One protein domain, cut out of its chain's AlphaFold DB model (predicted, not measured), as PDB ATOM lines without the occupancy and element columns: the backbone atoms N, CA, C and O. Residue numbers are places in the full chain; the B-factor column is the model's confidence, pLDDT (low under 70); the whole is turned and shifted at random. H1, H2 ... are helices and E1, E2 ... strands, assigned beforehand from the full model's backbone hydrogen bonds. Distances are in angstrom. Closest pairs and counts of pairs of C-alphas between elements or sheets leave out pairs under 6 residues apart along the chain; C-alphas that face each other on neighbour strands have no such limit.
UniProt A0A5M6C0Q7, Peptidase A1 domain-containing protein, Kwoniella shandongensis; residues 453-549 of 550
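What this domain is: This is residues 453 to 549 of the 550 residues of the protein "Peptidase A1 domain-containing protein" of Kwoniella shandongensis (UniProt A0A5M6C0Q7). Little regular structure: a small, strongly twisted antiparallel sheet, order E2 E1 E3 E4, whose inner strands E1 and E3 are grazed by the end of one helix, H1, amid long loops. The 97 printed residues, 33 in named elements, run E1 E2 H1 E3 E4, class mixed. The whole is compact, radius of gyration of the C-alphas 13.2 A, spans 35 by 30 by 28 A.

How they stand to each other: E1, residues 453 to 460, and E2, residues 475 to 480, form a hairpin, with N 455 and O 477 2.8 A apart. E1 is also antiparallel to E3, residues 532 to 535, with N 459 and O 533 2.8 A apart. E3 and E4, residues 541 to 544, form a hairpin, with N 544 and O 532 2.8 A apart. H1, residues 492 to 502, only grazes the sheet; its closest C-alpha to E3 is Met 502, 6.4 A from that of Phe 532. In H1, 5 of 7 O i to N i+4 pairs are within hydrogen-bond range. E2, H1 and E3 make a split strand-helix-strand unit, two strands of one sheet that are not neighbours, with a helix between them along the chain and E1 between them in the sheet, and its crossover is right-handed.

Where its parts are: E1, 20.6 A long, begins at C-alpha 453 (180.446, 264.345, 266.330). E2 spans 14.6 A, H1 15.8 A and E3 10.0 A. E4, 9.5 A, ends at C-alpha 544 (178.386, 280.571, 275.236).

The domain as a whole: The farthest C-alphas, Thr 512 and Thr 539, are 39.7 A apart. The links E1 to E2, E2 to H1 and H1 to E3 are long. The printed part has no cut, and no printed residue is under 70 in pLDDT.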
ATOM      1  N   VAL A 453     180.792 263.617 267.562       95.81
ATOM      2  CA  VAL A 453     180.446 264.345 266.330       95.81
ATOM      3  C   VAL A 453     181.571 265.310 265.945       95.81
ATOM      4  O   VAL A 453     182.339 265.745 266.797       95.81
ATOM      5  N   ILE A 454     181.646 265.711 264.671       96.69
ATOM      6  CA  ILE A 454     182.583 266.763 264.244       96.69
ATOM      7  C   ILE A 454     182.074 268.145 264.672       96.69
ATOM      8  O   ILE A 454     181.092 268.637 264.113       96.69
ATOM      9  N   LEU A 455     182.784 268.807 265.584       97.06
ATOM     10  CA  LEU A 455     182.766 270.262 265.716       97.06
ATOM     11  C   LEU A 455     183.536 270.859 264.537       97.06
ATOM     12  O   LEU A 455     184.726 270.589 264.357       97.06
ATOM     13  N   ASP A 456     182.880 271.688 263.730       96.62
ATOM     14  CA  ASP A 456     183.514 272.221 262.527       96.62
ATOM     15  C   ASP A 456     184.521 273.322 262.877       96.62
ATOM     16  O   ASP A 456     185.587 273.354 262.267       96.62
ATOM     17  N   ARG A 457     184.245 274.166 263.888       95.94
ATOM     18  CA  ARG A 457     185.223 275.119 264.459       95.94
ATOM     19  C   ARG A 457     184.836 275.717 265.816       95.94
ATOM     20  O   ARG A 457     183.658 275.916 266.107       95.94
ATOM     21  N   PHE A 458     185.849 276.117 266.585       96.50
ATOM     22  CA  PHE A 458     185.731 277.129 267.640       96.50
ATOM     23  C   PHE A 458     185.680 278.542 267.033       96.50
ATOM     24  O   PHE A 458     186.382 278.846 266.064       96.50
ATOM     25  N   VAL A 459     184.872 279.422 267.625       94.88
ATOM     26  CA  VAL A 459     184.577 280.771 267.120       94.88
ATOM     27  C   VAL A 459     184.780 281.829 268.211       94.88
ATOM     28  O   VAL A 459     184.397 281.621 269.357       94.88
ATOM     29  N   THR A 460     185.335 282.987 267.849       91.44
ATOM     30  CA  THR A 460     185.264 284.236 268.631       91.44
ATOM     31  C   THR A 460     185.027 285.411 267.681       91.44
ATOM     32  O   THR A 460     185.533 285.395 266.558       91.44
ATOM     33  N   ASN A 461     184.241 286.417 268.081       86.75
ATOM     34  CA  ASN A 461     183.911 287.587 267.246       86.75
ATOM     35  C   ASN A 461     183.494 287.202 265.796       86.75
ATOM     36  O   ASN A 461     184.039 287.711 264.816       86.75
ATOM     37  N   GLY A 462     182.641 286.174 265.639       87.56
ATOM     38  CA  GLY A 462     182.241 285.569 264.348       87.56
ATOM     39  C   GLY A 462     183.323 284.782 263.575       87.56
ATOM     40  O   GLY A 462     183.020 284.007 262.658       87.56
ATOM     41  N   ASN A 463     184.592 284.936 263.944       89.69
ATOM     42  CA  ASN A 463     185.760 284.403 263.252       89.69
ATOM     43  C   ASN A 463     186.233 283.072 263.853       89.69
ATOM     44  O   ASN A 463     186.078 282.812 265.041       89.69
ATOM     45  N   THR A 464     186.844 282.220 263.029       92.75
ATOM     46  CA  THR A 464     187.472 280.971 263.491       92.75
ATOM     47  C   THR A 464     188.629 281.287 264.440       92.75
ATOM     48  O   THR A 464     189.512 282.066 264.069       92.75
ATOM     49  N   MET A 465     188.647 280.677 265.631       93.88
ATOM     50  CA  MET A 465     189.790 280.774 266.547       93.88
ATOM     51  C   MET A 465     191.064 280.232 265.895       93.88
ATOM     52  O   MET A 465     191.015 279.311 265.083       93.88
ATOM     53  N   LYS A 466     192.224 280.773 266.275       90.81
ATOM     54  CA  LYS A 466     193.529 280.313 265.787       90.81
ATOM     55  C   LYS A 466     194.548 280.335 266.914       90.81
ATOM     56  O   LYS A 466     194.598 281.294 267.677       90.81
ATOM     57  N   SER A 467     195.390 279.307 266.973       91.00
ATOM     58  CA  SER A 467     196.637 279.388 267.735       91.00
ATOM     59  C   SER A 467     197.565 280.434 267.117       91.00
ATOM     60  O   SER A 467     197.595 280.576 265.892       91.00
ATOM     61  N   ALA A 468     198.332 281.144 267.946       85.12
ATOM     62  CA  ALA A 468     199.234 282.211 267.504       85.12
ATOM     63  C   ALA A 468     200.287 281.715 266.494       85.12
ATOM     64  O   ALA A 468     200.558 282.394 265.506       85.12
ATOM     65  N   ASP A 469     200.814 280.508 266.716       85.81
ATOM     66  CA  ASP A 469     201.804 279.857 265.849       85.81
ATOM     67  C   ASP A 469     201.160 278.958 264.768       85.81
ATOM     68  O   ASP A 469     201.842 278.455 263.881       85.81
ATOM     69  N   GLY A 470     199.838 278.752 264.821       85.50
ATOM     70  CA  GLY A 470     199.082 277.889 263.901       85.50
ATOM     71  C   GLY A 470     199.128 276.382 264.199       85.50
ATOM     72  O   GLY A 470     198.292 275.650 263.678       85.50
ATOM     73  N   ASP A 471     200.025 275.919 265.076       90.00
ATOM     74  CA  ASP A 471     200.276 274.489 265.350       90.00
ATOM     75  C   ASP A 471     199.133 273.726 266.061       90.00
ATOM     76  O   ASP A 471     199.176 272.498 266.153       90.00
ATOM     77  N   VAL A 472     198.108 274.417 266.575       94.56
ATOM     78  CA  VAL A 472     196.951 273.792 267.246       94.56
ATOM     79  C   VAL A 472     195.695 274.005 266.409       94.56
ATOM     80  O   VAL A 472     195.273 275.143 266.188       94.56
ATOM     81  N   ALA A 473     195.096 272.898 265.967       94.38
ATOM     82  CA  ALA A 473     193.843 272.899 265.225       94.38
ATOM     83  C   ALA A 473     192.671 273.322 266.125       94.38
ATOM     84  O   ALA A 473     192.464 272.763 267.199       94.38
ATOM     85  N   MET A 474     191.889 274.289 265.646       95.75
ATOM     86  CA  MET A 474     190.666 274.785 266.291       95.75
ATOM     87  C   MET A 474     189.413 274.466 265.452       95.75
ATOM     88  O   MET A 474     188.351 275.050 265.666       95.75
ATOM     89  N   GLU A 475     189.549 273.576 264.465       95.50
ATOM     90  CA  GLU A 475     188.558 273.248 263.437       95.50
ATOM     91  C   GLU A 475     188.638 271.769 263.029       95.50
ATOM     92  O   GLU A 475     189.693 271.149 263.156       95.50
ATOM     93  N   SER A 476     187.521 271.211 262.546       95.31
ATOM     94  CA  SER A 476     187.357 269.790 262.178       95.31
ATOM     95  C   SER A 476     187.738 268.800 263.294       95.31
ATOM     96  O   SER A 476     188.530 267.881 263.088       95.31
ATOM     97  N   LEU A 477     187.176 268.997 264.491       95.62
ATOM     98  CA  LEU A 477     187.513 268.246 265.703       95.62
ATOM     99  C   LEU A 477     186.416 267.236 266.060       95.62
ATOM    100  O   LEU A 477     185.248 267.607 266.130       95.62
ATOM    101  N   ASP A 478     186.784 265.991 266.362       95.06
ATOM    102  CA  ASP A 478     185.887 265.058 267.057       95.06
ATOM    103  C   ASP A 478     185.634 265.571 268.488       95.06
ATOM    104  O   ASP A 478     186.572 265.720 269.273       95.06
ATOM    105  N   VAL A 479     184.369 265.829 268.830       95.62
ATOM    106  CA  VAL A 479     183.922 266.208 270.181       95.62
ATOM    107  C   VAL A 479     182.842 265.251 270.670       95.62
ATOM    108  O   VAL A 479     182.033 264.772 269.879       95.62
ATOM    109  N   VAL A 480     182.815 264.981 271.974       94.12
ATOM    110  CA  VAL A 480     181.799 264.131 272.607       94.12
ATOM    111  C   VAL A 480     180.697 264.993 273.216       94.12
ATOM    112  O   VAL A 480     180.982 265.982 273.887       94.12
ATOM    113  N   LEU A 481     179.444 264.584 273.018       94.50
ATOM    114  CA  LEU A 481     178.287 265.126 273.727       94.50
ATOM    115  C   LEU A 481     178.031 264.283 274.988       94.50
ATOM    116  O   LEU A 481     177.435 263.206 274.909       94.50
ATOM    117  N   ASP A 482     178.530 264.747 276.138       93.00
ATOM    118  CA  ASP A 482     178.535 264.011 277.413       93.00
ATOM    119  C   ASP A 482     177.730 264.724 278.517       93.00
ATOM    120  O   ASP A 482     178.178 265.730 279.061       93.00
ATOM    121  N   THR A 483     176.568 264.184 278.897       92.56
ATOM    122  CA  THR A 483     175.785 264.655 280.057       92.56
ATOM    123  C   THR A 483     176.392 264.256 281.405       92.56
ATOM    124  O   THR A 483     176.020 264.819 282.433       92.56
ATOM    125  N   GLY A 484     177.336 263.308 281.412       88.56
ATOM    126  CA  GLY A 484     178.125 262.922 282.576       88.56
ATOM    127  C   GLY A 484     179.270 263.891 282.902       88.56
ATOM    128  O   GLY A 484     179.858 263.786 283.979       88.56
ATOM    129  N   THR A 485     179.567 264.862 282.029       86.12
ATOM    130  CA  THR A 485     180.613 265.873 282.242       86.12
ATOM    131  C   THR A 485     180.029 267.287 282.206       86.12
ATOM    132  O   THR A 485     179.600 267.787 281.174       86.12
ATOM    133  N   THR A 486     180.070 267.972 283.347       81.94
ATOM    134  CA  THR A 486     179.408 269.271 283.583       81.94
ATOM    135  C   THR A 486     179.991 270.460 282.819       81.94
ATOM    136  O   THR A 486     179.314 271.464 282.639       81.94
ATOM    137  N   GLY A 487     181.272 270.406 282.450       81.94
ATOM    138  CA  GLY A 487     182.010 271.560 281.932       81.94
ATOM    139  C   GLY A 487     182.792 271.220 280.674       81.94
ATOM    140  O   GLY A 487     183.216 270.080 280.488       81.94
ATOM    141  N   ILE A 488     183.023 272.214 279.817       88.50
ATOM    142  CA  ILE A 488     183.720 272.000 278.547       88.50
ATOM    143  C   ILE A 488     185.179 271.616 278.825       88.50
ATOM    144  O   ILE A 488     185.967 272.389 279.381       88.50
ATOM    145  N   VAL A 489     185.528 270.395 278.425       87.69
ATOM    146  CA  VAL A 489     186.877 269.834 278.504       87.69
ATOM    147  C   VAL A 489     187.535 269.923 277.133       87.69
ATOM    148  O   VAL A 489     186.966 269.504 276.127       87.69
ATOM    149  N   VAL A 490     188.768 270.426 277.103       90.88
ATOM    150  CA  VAL A 490     189.614 270.436 275.902       90.88
ATOM    151  C   VAL A 490     191.012 269.876 276.203       90.88
ATOM    152  O   VAL A 490     191.454 269.899 277.363       90.88
ATOM    153  N   PRO A 491     191.742 269.394 275.178       91.25
ATOM    154  CA  PRO A 491     193.183 269.183 275.254       91.25
ATOM    155  C   PRO A 491     193.913 270.437 275.752       91.25
ATOM    156  O   PRO A 491     193.616 271.546 275.318       91.25
ATOM    157  N   GLU A 492     194.914 270.262 276.617       88.56
ATOM    158  CA  GLU A 492     195.646 271.363 277.271       88.56
ATOM    159  C   GLU A 492     196.211 272.392 276.270       88.56
ATOM    160  O   GLU A 492     196.146 273.599 276.495       88.56
ATOM    161  N   VAL A 493     196.671 271.922 275.105       91.50
ATOM    162  CA  VAL A 493     197.193 272.760 274.010       91.50
ATOM    163  C   VAL A 493     196.165 273.732 273.412       91.50
ATOM    164  O   VAL A 493     196.559 274.737 272.826       91.50
ATOM    165  N   MET A 494     194.862 273.468 273.563       94.00
ATOM    166  CA  MET A 494     193.782 274.339 273.080       94.00
ATOM    167  C   MET A 494     193.383 275.422 274.088       94.00
ATOM    168  O   MET A 494     192.761 276.407 273.693       94.00
ATOM    169  N   LEU A 495     193.770 275.290 275.364       91.00
ATOM    170  CA  LEU A 495     193.441 276.276 276.396       91.00
ATOM    171  C   LEU A 495     194.031 277.649 276.052       91.00
ATOM    172  O   LEU A 495     193.316 278.643 276.077       91.00
ATOM    173  N   LEU A 496     195.312 277.712 275.673       91.31
ATOM    174  CA  LEU A 496     195.968 278.978 275.330       91.31
ATOM    175  C   LEU A 496     195.278 279.707 274.156       91.31
ATOM    176  O   LEU A 496     194.952 280.880 274.333       91.31
ATOM    177  N   PRO A 497     194.971 279.061 273.008       93.31
ATOM    178  CA  PRO A 497     194.115 279.642 271.973       93.31
ATOM    179  C   PRO A 497     192.752 280.144 272.474       93.31
ATOM    180  O   PRO A 497     192.357 281.245 272.098       93.31
ATOM    181  N   ILE A 498     192.046 279.381 273.318       93.44
ATOM    182  CA  ILE A 498     190.697 279.735 273.797       93.44
ATOM    183  C   ILE A 498     190.742 280.920 274.769       93.44
ATOM    184  O   ILE A 498     190.072 281.921 274.531       93.44
ATOM    185  N   TYR A 499     191.572 280.867 275.813       92.19
ATOM    186  CA  TYR A 499     191.694 281.962 276.781       92.19
ATOM    187  C   TYR A 499     192.269 283.233 276.132       92.19
ATOM    188  O   TYR A 499     191.787 284.328 276.415       92.19
ATOM    189  N   ALA A 500     193.228 283.123 275.203       91.00
ATOM    190  CA  ALA A 500     193.710 284.284 274.450       91.00
ATOM    191  C   ALA A 500     192.642 284.861 273.502       91.00
ATOM    192  O   ALA A 500     192.580 286.078 273.341       91.00
ATOM    193  N   ALA A 501     191.794 284.025 272.895       90.38
ATOM    194  CA  ALA A 501     190.662 284.474 272.085       90.38
ATOM    195  C   ALA A 501     189.599 285.192 272.934       90.38
ATOM    196  O   ALA A 501     189.185 286.295 272.583       90.38
ATOM    197  N   MET A 502     189.199 284.593 274.060       90.19
ATOM    198  CA  MET A 502     188.222 285.158 274.995       90.19
ATOM    199  C   MET A 502     188.701 286.487 275.586       90.19
ATOM    200  O   MET A 502     187.939 287.442 275.622       90.19
ATOM    201  N   GLY A 503     189.961 286.587 276.020       89.25
ATOM    202  CA  GLY A 503     190.510 287.793 276.652       89.25
ATOM    203  C   GLY A 503     191.145 288.811 275.694       89.25
ATOM    204  O   GLY A 503     192.008 289.587 276.114       89.25
ATOM    205  N   GLY A 504     190.774 288.814 274.407       87.00
ATOM    206  CA  GLY A 504     191.186 289.859 273.453       87.00
ATOM    207  C   GLY A 504     192.696 289.908 273.178       87.00
ATOM    208  O   GLY A 504     193.278 290.980 273.017       87.00
ATOM    209  N   GLY A 505     193.356 288.748 273.185       86.38
ATOM    210  CA  GLY A 505     194.812 288.605 273.110       86.38
ATOM    211  C   GLY A 505     195.526 288.690 274.464       86.38
ATOM    212  O   GLY A 505     196.754 288.614 274.503       86.38
ATOM    213  N   THR A 506     194.790 288.825 275.572       85.00
ATOM    214  CA  THR A 506     195.332 288.800 276.939       85.00
ATOM    215  C   THR A 506     194.731 287.658 277.751       85.00
ATOM    216  O   THR A 506     193.569 287.313 277.596       85.00
ATOM    217  N   TYR A 507     195.537 287.063 278.619       90.38
ATOM    218  CA  TYR A 507     195.123 286.084 279.618       90.38
ATOM    219  C   TYR A 507     196.130 286.140 280.769       90.38
ATOM    220  O   TYR A 507     197.235 286.675 280.622       90.38
ATOM    221  N   PHE A 508     195.756 285.586 281.914       89.31
ATOM    222  CA  PHE A 508     196.584 285.555 283.113       89.31
ATOM    223  C   PHE A 508     196.639 284.131 283.656       89.31
ATOM    224  O   PHE A 508     195.730 283.339 283.416       89.31
ATOM    225  N   ASN A 509     197.687 283.811 284.409       89.62
ATOM    226  CA  ASN A 509     197.663 282.643 285.280       89.62
ATOM    227  C   ASN A 509     197.094 283.103 286.623       89.62
ATOM    228  O   ASN A 509     197.644 284.042 287.208       89.62
ATOM    229  N   ASP A 510     196.047 282.452 287.126       83.75
ATOM    230  CA  ASP A 510     195.674 282.648 288.524       83.75
ATOM    231  C   ASP A 510     196.771 282.071 289.437       83.75
ATOM    232  O   ASP A 510     197.352 281.011 289.195       83.75
ATOM    233  N   THR A 511     197.076 282.807 290.501       79.81
ATOM    234  CA  THR A 511     198.090 282.449 291.495       79.81
ATOM    235  C   THR A 511     197.616 281.415 292.521       79.81
ATOM    236  O   THR A 511     198.425 280.993 293.349       79.81
ATOM    237  N   THR A 512     196.337 281.031 292.494       77.50
ATOM    238  CA  THR A 512     195.676 280.185 293.499       77.50
ATOM    239  C   THR A 512     195.509 278.749 292.995       77.50
ATOM    240  O   THR A 512     196.068 277.825 293.588       77.50
ATOM    241  N   SER A 513     194.806 278.567 291.877       76.38
ATOM    242  CA  SER A 513     194.609 277.300 291.163       76.38
ATOM    243  C   SER A 513     195.751 276.964 290.202       76.38
ATOM    244  O   SER A 513     195.977 275.793 289.894       76.38
ATOM    245  N   GLY A 514     196.483 277.974 289.717       80.50
ATOM    246  CA  GLY A 514     197.457 277.823 288.632       80.50
ATOM    247  C   GLY A 514     196.828 277.718 287.236       80.50
ATOM    248  O   GLY A 514     197.558 277.499 286.268       80.50
ATOM    249  N   GLY A 515     195.500 277.854 287.125       84.25
ATOM    250  CA  GLY A 515     194.769 277.838 285.857       84.25
ATOM    251  C   GLY A 515     194.963 279.109 285.025       84.25
ATOM    252  O   GLY A 515     195.538 280.098 285.485       84.25
ATOM    253  N   LEU A 516     194.461 279.087 283.788       87.88
ATOM    254  CA  LEU A 516     194.320 280.295 282.973       87.88
ATOM    255  C   LEU A 516     193.022 281.022 283.348       87.88
ATOM    256  O   LEU A 516     192.003 280.379 283.585       87.88
ATOM    257  N   VAL A 517     193.056 282.354 283.364       89.75
ATOM    258  CA  VAL A 517     191.896 283.226 283.616       89.75
ATOM    259  C   VAL A 517     191.922 284.463 282.710       89.75
ATOM    260  O   VAL A 517     192.971 284.863 282.193       89.75
ATOM    261  N   VAL A 518     190.757 285.081 282.526       90.12
ATOM    262  CA  VAL A 518     190.531 286.309 281.738       90.12
ATOM    263  C   VAL A 518     189.635 287.285 282.523       90.12
ATOM    264  O   VAL A 518     189.016 286.867 283.501       90.12
ATOM    265  N   PRO A 519     189.574 288.582 282.159       85.25
ATOM    266  CA  PRO A 519     188.706 289.550 282.835       85.25
ATOM    267  C   PRO A 519     187.214 289.226 282.662       85.25
ATOM    268  O   PRO A 519     186.786 288.888 281.563       85.25
ATOM    269  N   CYS A 520     186.428 289.403 283.727       79.38
ATOM    270  CA  CYS A 520     185.001 289.048 283.772       79.38
ATOM    271  C   CYS A 520     184.132 289.874 282.814       79.38
ATOM    272  O   CYS A 520     183.226 289.339 282.188       79.38
ATOM    273  N   ASP A 521     184.439 291.165 282.656       78.62
ATOM    274  CA  ASP A 521     183.745 292.055 281.712       78.62
ATOM    275  C   ASP A 521     184.066 291.736 280.233       78.62
ATOM    276  O   ASP A 521     183.514 292.367 279.330       78.62
ATOM    277  N   GLY A 522     184.991 290.801 279.981       82.12
ATOM    278  CA  GLY A 522     185.507 290.468 278.658       82.12
ATOM    279  C   GLY A 522     186.256 291.619 277.959       82.12
ATOM    280  O   GLY A 522     186.572 292.657 278.553       82.12
ATOM    281  N   PRO A 523     186.588 291.446 276.670       84.38
ATOM    282  CA  PRO A 523     186.969 292.520 275.763       84.38
ATOM    283  C   PRO A 523     185.742 293.363 275.414       84.38
ATOM    284  O   PRO A 523     184.685 292.827 275.089       84.38
ATOM    285  N   SER A 524     185.883 294.688 275.394       84.19
ATOM    286  CA  SER A 524     184.770 295.607 275.107       84.19
ATOM    287  C   SER A 524     184.280 295.600 273.649       84.19
ATOM    288  O   SER A 524     183.347 296.334 273.315       84.19
ATOM    289  N   ASP A 525     184.896 294.791 272.784       82.94
ATOM    290  CA  ASP A 525     184.475 294.489 271.416       82.94
ATOM    291  C   ASP A 525     183.806 293.105 271.252       82.94
ATOM    292  O   ASP A 525     183.369 292.787 270.143       82.94
ATOM    293  N   LEU A 526     183.664 292.312 272.326       83.81
ATOM    294  CA  LEU A 526     182.843 291.092 272.344       83.81
ATOM    295  C   LEU A 526     181.456 291.344 272.978       83.81
ATOM    296  O   LEU A 526     181.358 292.044 273.986       83.81
ATOM    297  N   PRO A 527     180.371 290.763 272.431       87.12
ATOM    298  CA  PRO A 527     179.061 290.761 273.085       87.12
ATOM    299  C   PRO A 527     179.040 289.942 274.397       87.12
ATOM    300  O   PRO A 527     179.699 288.900 274.464       87.12
ATOM    301  N   PRO A 528     178.246 290.336 275.418       84.31
ATOM    302  CA  PRO A 528     178.089 289.570 276.664       84.31
ATOM    303  C   PRO A 528     177.565 288.137 276.462       84.31
ATOM    304  O   PRO A 528     177.910 287.237 277.219       84.31
ATOM    305  N   ASP A 529     176.777 287.913 275.411       86.94
ATOM    306  CA  ASP A 529     176.231 286.617 274.999       86.94
ATOM    307  C   ASP A 529     177.229 285.735 274.215       86.94
ATOM    308  O   ASP A 529     176.875 284.630 273.809       86.94
ATOM    309  N   GLN A 530     178.461 286.207 273.960       90.56
ATOM    310  CA  GLN A 530     179.387 285.598 272.987       90.56
ATOM    311  C   GLN A 530     180.849 285.587 273.471       90.56
ATOM    312  O   GLN A 530     181.740 286.100 272.789       90.56
ATOM    313  N   ALA A 531     181.117 284.960 274.621       90.19
ATOM    314  CA  ALA A 531     182.482 284.759 275.124       90.19
ATOM    315  C   ALA A 531     183.320 283.907 274.157       90.19
ATOM    316  O   ALA A 531     184.424 284.280 273.755       90.19
ATOM    317  N   PHE A 532     182.746 282.784 273.725       93.12
ATOM    318  CA  PHE A 532     183.154 282.051 272.532       93.12
ATOM    319  C   PHE A 532     181.977 281.252 271.965       93.12
ATOM    320  O   PHE A 532     180.906 281.208 272.566       93.12
ATOM    321  N   GLY A 533     182.150 280.640 270.795       95.12
ATOM    322  CA  GLY A 533     181.123 279.812 270.168       95.12
ATOM    323  C   GLY A 533     181.641 278.500 269.595       95.12
ATOM    324  O   GLY A 533     182.808 278.374 269.218       95.12
ATOM    325  N   LEU A 534     180.737 277.527 269.509       96.56
ATOM    326  CA  LEU A 534     180.946 276.201 268.937       96.56
ATOM    327  C   LEU A 534     180.130 276.086 267.642       96.56
ATOM    328  O   LEU A 534     178.899 276.126 267.674       96.56
ATOM    329  N   ALA A 535     180.798 275.991 266.490       96.62
ATOM    330  CA  ALA A 535     180.130 275.925 265.192       96.62
ATOM    331  C   ALA A 535     179.906 274.485 264.722       96.62
ATOM    332  O   ALA A 535     180.856 273.709 264.583       96.62
ATOM    333  N   PHE A 536     178.650 274.178 264.399       95.00
ATOM    334  CA  PHE A 536     178.238 272.924 263.775       95.00
ATOM    335  C   PHE A 536     177.562 273.247 262.430       95.00
ATOM    336  O   PHE A 536     176.387 273.594 262.362       95.00
ATOM    337  N   GLY A 537     178.328 273.152 261.346       85.94
ATOM    338  CA  GLY A 537     177.991 273.624 260.005       85.94
ATOM    339  C   GLY A 537     178.404 275.079 259.746       85.94
ATOM    340  O   GLY A 537     178.901 275.783 260.621       85.94
ATOM    341  N   GLU A 538     178.186 275.544 258.514       76.44
ATOM    342  CA  GLU A 538     178.532 276.915 258.094       76.44
ATOM    343  C   GLU A 538     177.631 277.987 258.732       76.44
ATOM    344  O   GLU A 538     178.038 279.138 258.875       76.44
ATOM    345  N   THR A 539     176.397 277.618 259.092       78.94
ATOM    346  CA  THR A 539     175.307 278.549 259.431       78.94
ATOM    347  C   THR A 539     174.933 278.597 260.910       78.94
ATOM    348  O   THR A 539     174.244 279.530 261.311       78.94
ATOM    349  N   HIS A 540     175.365 277.625 261.716       91.38
ATOM    350  CA  HIS A 540     174.990 277.517 263.127       91.38
ATOM    351  C   HIS A 540     176.230 277.602 264.016       91.38
ATOM    352  O   HIS A 540     177.208 276.875 263.836       91.38
ATOM    353  N   THR A 541     176.200 278.512 264.984       94.94
ATOM    354  CA  THR A 541     177.230 278.656 266.017       94.94
ATOM    355  C   THR A 541     176.529 278.866 267.345       94.94
ATOM    356  O   THR A 541     175.813 279.849 267.519       94.94
ATOM    357  N   PHE A 542     176.723 277.922 268.259       94.44
ATOM    358  CA  PHE A 542     176.198 277.985 269.614       94.44
ATOM    359  C   PHE A 542     177.187 278.803 270.432       94.44
ATOM    360  O   PHE A 542     178.275 278.324 270.757       94.44
ATOM    361  N   TYR A 543     176.849 280.067 270.662       93.88
ATOM    362  CA  TYR A 543     177.631 280.936 271.528       93.88
ATOM    363  C   TYR A 543     177.356 280.622 272.993       93.88
ATOM    364  O   TYR A 543     176.240 280.269 273.371       93.88
ATOM    365  N   ILE A 544     178.406 280.739 273.794       91.94
ATOM    366  CA  ILE A 544     178.386 280.571 275.236       91.94
ATOM    367  C   ILE A 544     178.493 281.981 275.835       91.94
ATOM    368  O   ILE A 544     179.490 282.670 275.574       91.94
ATOM    369  N   PRO A 545     177.476 282.429 276.591       89.88
ATOM    370  CA  PRO A 545     177.514 283.691 277.319       89.88
ATOM    371  C   PRO A 545     178.663 283.772 278.331       89.88
ATOM    372  O   PRO A 545     179.187 282.754 278.784       89.88
ATOM    373  N   TRP A 546     179.057 284.991 278.699       86.38
ATOM    374  CA  TRP A 546     180.112 285.216 279.692       86.38
ATOM    375  C   TRP A 546     179.705 284.801 281.110       86.38
ATOM    376  O   TRP A 546     180.541 284.284 281.841       86.38
ATOM    377  N   ASP A 547     178.444 285.003 281.490       84.25
ATOM    378  CA  ASP A 547     177.885 284.606 282.788       84.25
ATOM    379  C   ASP A 547     177.763 283.080 282.942       84.25
ATOM    380  O   ASP A 547     177.985 282.567 284.031       84.25
ATOM    381  N   HIS A 548     177.565 282.341 281.847       82.19
ATOM    382  CA  HIS A 548     177.608 280.868 281.806       82.19
ATOM    383  C   HIS A 548     179.018 280.253 282.034       82.19
ATOM    384  O   HIS A 548     179.196 279.048 281.846       82.19
ATOM    385  N   LEU A 549     180.041 281.053 282.371       78.81
ATOM    386  CA  LEU A 549     181.440 280.612 282.519       78.81
ATOM    387  C   LEU A 549     182.115 281.014 283.848       78.81
ATOM    388  O   LEU A 549     183.271 280.619 284.050       78.81
TER     389      LEU A 549